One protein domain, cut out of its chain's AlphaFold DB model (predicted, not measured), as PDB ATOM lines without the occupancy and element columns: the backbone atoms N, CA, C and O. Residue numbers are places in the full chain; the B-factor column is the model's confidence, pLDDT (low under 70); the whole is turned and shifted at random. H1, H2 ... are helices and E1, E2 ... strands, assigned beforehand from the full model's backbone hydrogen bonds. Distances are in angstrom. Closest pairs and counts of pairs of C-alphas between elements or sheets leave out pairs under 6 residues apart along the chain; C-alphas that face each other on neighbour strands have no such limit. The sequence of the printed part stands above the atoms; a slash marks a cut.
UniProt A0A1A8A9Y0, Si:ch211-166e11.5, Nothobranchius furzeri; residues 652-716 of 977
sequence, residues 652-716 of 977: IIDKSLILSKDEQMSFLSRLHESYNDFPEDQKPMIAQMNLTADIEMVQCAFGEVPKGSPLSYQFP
ATOM      1  N   ILE A 652      57.626   5.400  92.736       62.16
ATOM      2  CA  ILE A 652      57.421   4.291  91.798       62.16
ATOM      3  C   ILE A 652      57.559   4.825  90.368       62.16
ATOM      4  O   ILE A 652      56.884   5.782  89.992       62.16
ATOM      5  N   ILE A 653      58.391   4.175  89.555       58.97
ATOM      6  CA  ILE A 653      58.403   4.375  88.104       58.97
ATOM      7  C   ILE A 653      57.209   3.624  87.507       58.97
ATOM      8  O   ILE A 653      57.175   2.391  87.530       58.97
ATOM      9  N   ASP A 654      56.241   4.353  86.949       57.97
ATOM     10  CA  ASP A 654      55.178   3.741  86.153       57.97
ATOM     11  C   ASP A 654      55.750   3.263  84.811       57.97
ATOM     12  O   ASP A 654      55.980   4.042  83.881       57.97
ATOM     13  N   LYS A 655      55.980   1.950  84.711       56.88
ATOM     14  CA  LYS A 655      56.524   1.316  83.506       56.88
ATOM     15  C   LYS A 655      55.567   1.362  82.299       56.88
ATOM     16  O   LYS A 655      56.000   1.017  81.206       56.88
ATOM     17  N   SER A 656      54.312   1.806  82.452       57.59
ATOM     18  CA  SER A 656      53.391   2.037  81.325       57.59
ATOM     19  C   SER A 656      53.663   3.338  80.557       57.59
ATOM     20  O   SER A 656      53.238   3.462  79.412       57.59
ATOM     21  N   LEU A 657      54.418   4.277  81.142       55.88
ATOM     22  CA  LEU A 657      54.834   5.532  80.497       55.88
ATOM     23  C   LEU A 657      56.148   5.403  79.701       55.88
ATOM     24  O   LEU A 657      56.646   6.389  79.156       55.88
ATOM     25  N   ILE A 658      56.736   4.203  79.646       64.75
ATOM     26  CA  ILE A 658      57.987   3.937  78.930       64.75
ATOM     27  C   ILE A 658      57.675   3.710  77.446       64.75
ATOM     28  O   ILE A 658      57.163   2.658  77.065       64.75
ATOM     29  N   LEU A 659      58.018   4.696  76.611       66.56
ATOM     30  CA  LEU A 659      57.953   4.588  75.150       66.56
ATOM     31  C   LEU A 659      58.812   3.420  74.653       66.56
ATOM     32  O   LEU A 659      59.970   3.270  75.062       66.56
ATOM     33  N   SER A 660      58.281   2.633  73.718       76.38
ATOM     34  CA  SER A 660      59.051   1.574  73.065       76.38
ATOM     35  C   SER A 660      60.215   2.149  72.251       76.38
ATOM     36  O   SER A 660      60.213   3.317  71.854       76.38
ATOM     37  N   LYS A 661      61.222   1.315  71.972       75.81
ATOM     38  CA  LYS A 661      62.409   1.708  71.201       75.81
ATOM     39  C   LYS A 661      62.038   2.361  69.865       75.81
ATOM     40  O   LYS A 661      62.547   3.432  69.551       75.81
ATOM     41  N   ASP A 662      61.098   1.775  69.132       77.00
ATOM     42  CA  ASP A 662      60.683   2.276  67.818       77.00
ATOM     43  C   ASP A 662      59.932   3.618  67.914       77.00
ATOM     44  O   ASP A 662      60.111   4.496  67.068       77.00
ATOM     45  N   GLU A 663      59.152   3.835  68.979       79.62
ATOM     46  CA  GLU A 663      58.505   5.124  69.262       79.62
ATOM     47  C   GLU A 663      59.516   6.206  69.657       79.62
ATOM     48  O   GLU A 663      59.396   7.343  69.195       79.62
ATOM     49  N   GLN A 664      60.534   5.860  70.456       76.31
ATOM     50  CA  GLN A 664      61.631   6.767  70.803       76.31
ATOM     51  C   GLN A 664      62.402   7.200  69.545       76.31
ATOM     52  O   GLN A 664      62.563   8.398  69.311       76.31
ATOM     53  N   MET A 665      62.805   6.258  68.682       79.56
ATOM     54  CA  MET A 665      63.513   6.585  67.434       79.56
ATOM     55  C   MET A 665      62.618   7.362  66.451       79.56
ATOM     56  O   MET A 665      63.074   8.306  65.811       79.56
ATOM     57  N   SER A 666      61.321   7.041  66.375       82.44
ATOM     58  CA  SER A 666      60.323   7.809  65.609       82.44
ATOM     59  C   SER A 666      60.148   9.242  66.123       82.44
ATOM     60  O   SER A 666      59.923  10.165  65.335       82.44
ATOM     61  N   PHE A 667      60.234   9.458  67.438       82.94
ATOM     62  CA  PHE A 667      60.214  10.793  68.031       82.94
ATOM     63  C   PHE A 667      61.493  11.575  67.704       82.94
ATOM     64  O   PHE A 667      61.382  12.706  67.237       82.94
ATOM     65  N   LEU A 668      62.681  10.975  67.865       81.19
ATOM     66  CA  LEU A 668      63.952  11.633  67.532       81.19
ATOM     67  C   LEU A 668      64.039  12.016  66.050       81.19
ATOM     68  O   LEU A 668      64.398  13.150  65.747       81.19
ATOM     69  N   SER A 669      63.638  11.128  65.134       82.31
ATOM     70  CA  SER A 669      63.587  11.428  63.694       82.31
ATOM     71  C   SER A 669      62.731  12.661  63.395       82.31
ATOM     72  O   SER A 669      63.199  13.591  62.743       82.31
ATOM     73  N   ARG A 670      61.503  12.714  63.934       83.25
ATOM     74  CA  ARG A 670      60.591  13.856  63.750       83.25
ATOM     75  C   ARG A 670      61.098  15.130  64.419       83.25
ATOM     76  O   ARG A 670      60.874  16.214  63.889       83.25
ATOM     77  N   LEU A 671      61.757  15.024  65.573       82.12
ATOM     78  CA  LEU A 671      62.321  16.168  66.289       82.12
ATOM     79  C   LEU A 671      63.535  16.749  65.555       82.12
ATOM     80  O   LEU A 671      63.658  17.967  65.470       82.12
ATOM     81  N   HIS A 672      64.386  15.901  64.978       81.75
ATOM     82  CA  HIS A 672      65.474  16.336  64.111       81.75
ATOM     83  C   HIS A 672      64.925  17.018  62.848       81.75
ATOM     84  O   HIS A 672      65.265  18.168  62.593       81.75
ATOM     85  N   GLU A 673      64.007  16.369  62.123       83.00
ATOM     86  CA  GLU A 673      63.374  16.911  60.909       83.00
ATOM     87  C   GLU A 673      62.676  18.262  61.159       83.00
ATOM     88  O   GLU A 673      62.903  19.219  60.423       83.00
ATOM     89  N   SER A 674      61.899  18.384  62.242       83.12
ATOM     90  CA  SER A 674      61.122  19.599  62.555       83.12
ATOM     91  C   SER A 674      61.969  20.825  62.916       83.12
ATOM     92  O   SER A 674      61.462  21.942  62.850       83.12
ATOM     93  N   TYR A 675      63.224  20.632  63.338       80.56
ATOM     94  CA  TYR A 675      64.098  21.705  63.834       80.56
ATOM     95  C   TYR A 675      65.447  21.798  63.105       80.56
ATOM     96  O   TYR A 675      66.299  22.583  63.519       80.56
ATOM     97  N   ASN A 676      65.665  21.041  62.023       80.19
ATOM     98  CA  ASN A 676      66.947  21.031  61.310       80.19
ATOM     99  C   ASN A 676      67.290  22.414  60.725       80.19
ATOM    100  O   ASN A 676      68.379  22.937  60.968       80.19
ATOM    101  N   ASP A 677      66.314  23.027  60.046       81.50
ATOM    102  CA  ASP A 677      66.442  24.292  59.305       81.50
ATOM    103  C   ASP A 677      66.431  25.555  60.195       81.50
ATOM    104  O   ASP A 677      66.553  26.677  59.696       81.50
ATOM    105  N   PHE A 678      66.265  25.405  61.513       80.06
ATOM    106  CA  PHE A 678      66.225  26.534  62.448       80.06
ATOM    107  C   PHE A 678      67.639  27.030  62.808       80.06
ATOM    108  O   PHE A 678      68.565  26.222  62.912       80.06
ATOM    109  N   PRO A 679      67.833  28.335  63.080       79.94
ATOM    110  CA  PRO A 679      69.059  28.845  63.692       79.94
ATOM    111  C   PRO A 679      69.319  28.209  65.067       79.94
ATOM    112  O   PRO A 679      68.382  27.999  65.836       79.94
ATOM    113  N   GLU A 680      70.580  27.922  65.407       74.56
ATOM    114  CA  GLU A 680      70.937  27.264  66.681       74.56
ATOM    115  C   GLU A 680      70.481  28.050  67.920       74.56
ATOM    116  O   GLU A 680      70.062  27.445  68.903       74.56
ATOM    117  N   ASP A 681      70.471  29.386  67.863       79.88
ATOM    118  CA  ASP A 681      69.943  30.278  68.908       79.88
ATOM    119  C   ASP A 681      68.421  30.156  69.127       79.88
ATOM    120  O   ASP A 681      67.902  30.637  70.133       79.88
ATOM    121  N   GLN A 682      67.711  29.502  68.203       76.56
ATOM    122  CA  GLN A 682      66.254  29.335  68.198       76.56
ATOM    123  C   GLN A 682      65.814  27.868  68.319       76.56
ATOM    124  O   GLN A 682      64.622  27.601  68.485       76.56
ATOM    125  N   LYS A 683      66.746  26.904  68.278       79.62
ATOM    126  CA  LYS A 683      66.434  25.489  68.522       79.62
ATOM    127  C   LYS A 683      66.114  25.254  70.004       79.62
ATOM    128  O   LYS A 683      66.814  25.770  70.875       79.62
ATOM    129  N   PRO A 684      65.096  24.438  70.336       76.31
ATOM    130  CA  PRO A 684      64.875  24.022  71.715       76.31
ATOM    131  C   PRO A 684      66.053  23.157  72.189       76.31
ATOM    132  O   PRO A 684      66.576  22.349  71.423       76.31
ATOM    133  N   MET A 685      66.432  23.264  73.466       73.00
ATOM    134  CA  MET A 685      67.624  22.605  74.035       73.00
ATOM    135  C   MET A 685      67.725  21.097  73.725       73.00
ATOM    136  O   MET A 685      68.814  20.580  73.507       73.00
ATOM    137  N   ILE A 686      66.596  20.386  73.649       72.38
ATOM    138  CA  ILE A 686      66.546  18.959  73.285       72.38
ATOM    139  C   ILE A 686      67.040  18.669  71.851       72.38
ATOM    140  O   ILE A 686      67.628  17.617  71.618       72.38
ATOM    141  N   ALA A 687      66.864  19.597  70.906       73.56
ATOM    142  CA  ALA A 687      67.398  19.489  69.546       73.56
ATOM    143  C   ALA A 687      68.897  19.847  69.479       73.56
ATOM    144  O   ALA A 687      69.616  19.306  68.643       73.56
ATOM    145  N   GLN A 688      69.386  20.690  70.398       74.31
ATOM    146  CA  GLN A 688      70.812  21.024  70.549       74.31
ATOM    147  C   GLN A 688      71.630  19.898  71.216       74.31
ATOM    148  O   GLN A 688      72.855  19.888  71.138       74.31
ATOM    149  N   MET A 689      70.980  18.920  71.862       69.19
ATOM    150  CA  MET A 689      71.640  17.769  72.508       69.19
ATOM    151  C   MET A 689      72.201  16.725  71.516       69.19
ATOM    152  O   MET A 689      72.606  15.646  71.943       69.19
ATOM    153  N   ASN A 690      72.225  17.020  70.209       70.31
ATOM    154  CA  ASN A 690      72.625  16.106  69.128       70.31
ATOM    155  C   ASN A 690      71.876  14.757  69.139       70.31
ATOM    156  O   ASN A 690      72.432  13.749  68.722       70.31
ATOM    157  N   LEU A 691      70.622  14.721  69.614       71.19
ATOM    158  CA  LEU A 691      69.845  13.486  69.774       71.19
ATOM    159  C   LEU A 691      69.250  12.987  68.441       71.19
ATOM    160  O   LEU A 691      68.066  13.174  68.163       71.19
ATOM    161  N   THR A 692      70.087  12.364  67.612       70.31
ATOM    162  CA  THR A 692      69.753  11.845  66.275       70.31
ATOM    163  C   THR A 692      69.319  10.371  66.269       70.31
ATOM    164  O   THR A 692      69.460   9.637  67.249       70.31
ATOM    165  N   ALA A 693      68.753   9.924  65.142       66.88
ATOM    166  CA  ALA A 693      68.156   8.592  64.974       66.88
ATOM    167  C   ALA A 693      69.166   7.439  64.738       66.88
ATOM    168  O   ALA A 693      68.763   6.310  64.463       66.88
ATOM    169  N   ASP A 694      70.465   7.705  64.851       72.12
ATOM    170  CA  ASP A 694      71.579   6.754  64.735       72.12
ATOM    171  C   ASP A 694      72.317   6.515  66.072       72.12
ATOM    172  O   ASP A 694      73.329   5.814  66.116       72.12
ATOM    173  N   ILE A 695      71.803   7.068  67.178       79.38
ATOM    174  CA  ILE A 695      72.439   7.003  68.499       79.38
ATOM    175  C   ILE A 695      72.480   5.592  69.106       79.38
ATOM    176  O   ILE A 695      71.517   4.826  69.096       79.38
ATOM    177  N   GLU A 696      73.616   5.302  69.745       81.75
ATOM    178  CA  GLU A 696      73.815   4.168  70.646       81.75
ATOM    179  C   GLU A 696      72.793   4.196  71.798       81.75
ATOM    180  O   GLU A 696      72.770   5.122  72.608       81.75
ATOM    181  N   MET A 697      71.959   3.162  71.902       80.50
ATOM    182  CA  MET A 697      71.025   3.019  73.021       80.50
ATOM    183  C   MET A 697      71.743   2.434  74.241       80.50
ATOM    184  O   MET A 697      72.428   1.416  74.145       80.50
ATOM    185  N   VAL A 698      71.558   3.065  75.398       78.88
ATOM    186  CA  VAL A 698      72.135   2.669  76.686       78.88
ATOM    187  C   VAL A 698      71.013   2.242  77.627       78.88
ATOM    188  O   VAL A 698      69.955   2.865  77.688       78.88
ATOM    189  N   GLN A 699      71.245   1.158  78.364       72.06
ATOM    190  CA  GLN A 699      70.317   0.656  79.374       72.06
ATOM    191  C   GLN A 699      70.289   1.588  80.599       72.06
ATOM    192  O   GLN A 699      71.326   2.076  81.052       72.06
ATOM    193  N   CYS A 700      69.104   1.821  81.152       71.38
ATOM    194  CA  CYS A 700      68.851   2.631  82.343       71.38
ATOM    195  C   CYS A 700      67.702   2.002  83.165       71.38
ATOM    196  O   CYS A 700      67.136   0.982  82.767       71.38
ATOM    197  N   ALA A 701      67.307   2.597  84.295       63.84
ATOM    198  CA  ALA A 701      66.176   2.104  85.104       63.84
ATOM    199  C   ALA A 701      64.814   2.092  84.361       63.84
ATOM    200  O   ALA A 701      63.863   1.453  84.811       63.84
ATOM    201  N   PHE A 702      64.728   2.771  83.213       64.06
ATOM    202  CA  PHE A 702      63.568   2.831  82.316       64.06
ATOM    203  C   PHE A 702      63.750   1.965  81.046       64.06
ATOM    204  O   PHE A 702      62.971   2.087  80.107       64.06
ATOM    205  N   GLY A 703      64.757   1.083  80.997       69.19
ATOM    206  CA  GLY A 703      65.083   0.264  79.821       69.19
ATOM    207  C   GLY A 703      66.083   0.940  78.881       69.19
ATOM    208  O   GLY A 703      66.958   1.676  79.327       69.19
ATOM    209  N   GLU A 704      65.988   0.680  77.574       77.62
ATOM    210  CA  GLU A 704      66.868   1.321  76.588       77.62
ATOM    211  C   GLU A 704      66.444   2.767  76.313       77.62
ATOM    212  O   GLU A 704      65.306   3.028  75.920       77.62
ATOM    213  N   VAL A 705      67.394   3.693  76.469       78.00
ATOM    214  CA  VAL A 705      67.252   5.125  76.163       78.00
ATOM    215  C   VAL A 705      68.457   5.632  75.354       78.00
ATOM    216  O   VAL A 705      69.537   5.039  75.438       78.00
ATOM    217  N   PRO A 706      68.342   6.737  74.596       80.75
ATOM    218  CA  PRO A 706      69.455   7.272  73.815       80.75
ATOM    219  C   PRO A 706      70.610   7.726  74.717       80.75
ATOM    220  O   PRO A 706      70.395   8.442  75.703       80.75
ATOM    221  N   LYS A 707      71.846   7.349  74.378       79.56
ATOM    222  CA  LYS A 707      73.063   7.840  75.040       79.56
ATOM    223  C   LYS A 707      73.163   9.357  74.893       79.56
ATOM    224  O   LYS A 707      73.080   9.879  73.788       79.56
ATOM    225  N   GLY A 708      73.320  10.060  76.013       73.69
ATOM    226  CA  GLY A 708      73.274  11.526  76.056       73.69
ATOM    227  C   GLY A 708      71.931  12.089  76.535       73.69
ATOM    228  O   GLY A 708      71.874  13.240  76.961       73.69
ATOM    229  N   SER A 709      70.859  11.287  76.552       76.25
ATOM    230  CA  SER A 709      69.587  11.696  77.162       76.25
ATOM    231  C   SER A 709      69.734  11.915  78.679       76.25
ATOM    232  O   SER A 709      70.506  11.195  79.324       76.25
ATOM    233  N   PRO A 710      68.961  12.829  79.302       73.38
ATOM    234  CA  PRO A 710      69.004  13.040  80.752       73.38
ATOM    235  C   PRO A 710      68.779  11.757  81.568       73.38
ATOM    236  O   PRO A 710      69.470  11.538  82.562       73.38
ATOM    237  N   LEU A 711      67.889  10.868  81.107       71.75
ATOM    238  CA  LEU A 711      67.618   9.580  81.754       71.75
ATOM    239  C   LEU A 711      68.848   8.657  81.773       71.75
ATOM    240  O   LEU A 711      69.090   8.000  82.784       71.75
ATOM    241  N   SER A 712      69.658   8.656  80.704       75.81
ATOM    242  CA  SER A 712      70.887   7.848  80.624       75.81
ATOM    243  C   SER A 712      71.950   8.240  81.662       75.81
ATOM    244  O   SER A 712      72.754   7.397  82.053       75.81
ATOM    245  N   TYR A 713      71.922   9.487  82.154       71.94
ATOM    246  CA  TYR A 713      72.818   9.976  83.208       71.94
ATOM    247  C   TYR A 713      72.197   9.942  84.609       71.94
ATOM    248  O   TYR A 713      72.897   9.675  85.582       71.94
ATOM    249  N   GLN A 714      70.899  10.231  84.731       67.44
ATOM    250  CA  GLN A 714      70.214  10.329  86.025       67.44
ATOM    251  C   GLN A 714      69.859   8.960  86.623       67.44
ATOM    252  O   GLN A 714      69.795   8.830  87.845       67.44
ATOM    253  N   PHE A 715      69.644   7.939  85.785       67.12
ATOM    254  CA  PHE A 715      69.152   6.625  86.212       67.12
ATOM    255  C   PHE A 715      69.918   5.450  85.564       67.12
ATOM    256  O   PHE A 715      69.292   4.600  84.926       67.12
ATOM    257  N   PRO A 716      71.259   5.381  85.689       67.19
ATOM    258  CA  PRO A 716      72.076   4.324  85.081       67.19
ATOM    259  C   PRO A 716      71.707   2.913  85.576       67.19
ATOM    260  O   PRO A 716      71.033   2.748  86.594       67.19
TER     261      PRO A 716
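What this domain is: This is residues 652 to 716 of the 977 residues of the protein "Si:ch211-166e11.5" of Nothobranchius furzeri (UniProt A0A1A8A9Y0). One long helix, H1, makes one side of an elongated model; the small antiparallel hairpin E1 - E2 packs near its first end, with the short helix H3 on it, and short H2 near its last. The printed part has 65 residues, with three named helices and two named strands in the order H1, H2, E1, E2, H3. It is mixed, with under half its residues in named elements, and only just compact, close to loose: radius of gyration of the C-alphas 12.6 A, spans 38 by 21 by 21 A.

How they stand to each other: H1, residues 661 to 675, only just touches H2, residues 685 to 688, with 3 pairs of C-alphas within 8 A, by residues 671 to 675 alone; the closest C-alphas, His 672 and Ala 687, are 6.6 A apart. E1, residues 697 to 700, and E2, residues 703 to 706, form a hairpin, with N 698 and O 705 within hydrogen-bond range at 2.8 A. The closest C-alphas of H1 and E2, Lys 661 and Glu 704, are 7.0 A apart. H3, residues 710 to 714, is apart from H1; its closest C-alpha to E1 is Ser 712, 5.9 A from that of Cys 700. Every O i to N i+4 pair is within range in H1 and H3; H2 is too short for one.

Where its parts are: H1 spans 21.4 A from C-alpha 661 at (62.409, 1.708, 71.201); H3 ends at C-alpha 714, (70.214, 10.329, 86.025).

The domain as a whole: The printed part has no cut and no long link. The two farthest C-alphas, Ile 652 and Asp 677, are 39.2 A apart. The pLDDT is under 70 in 16 residues, among them 652 to 659.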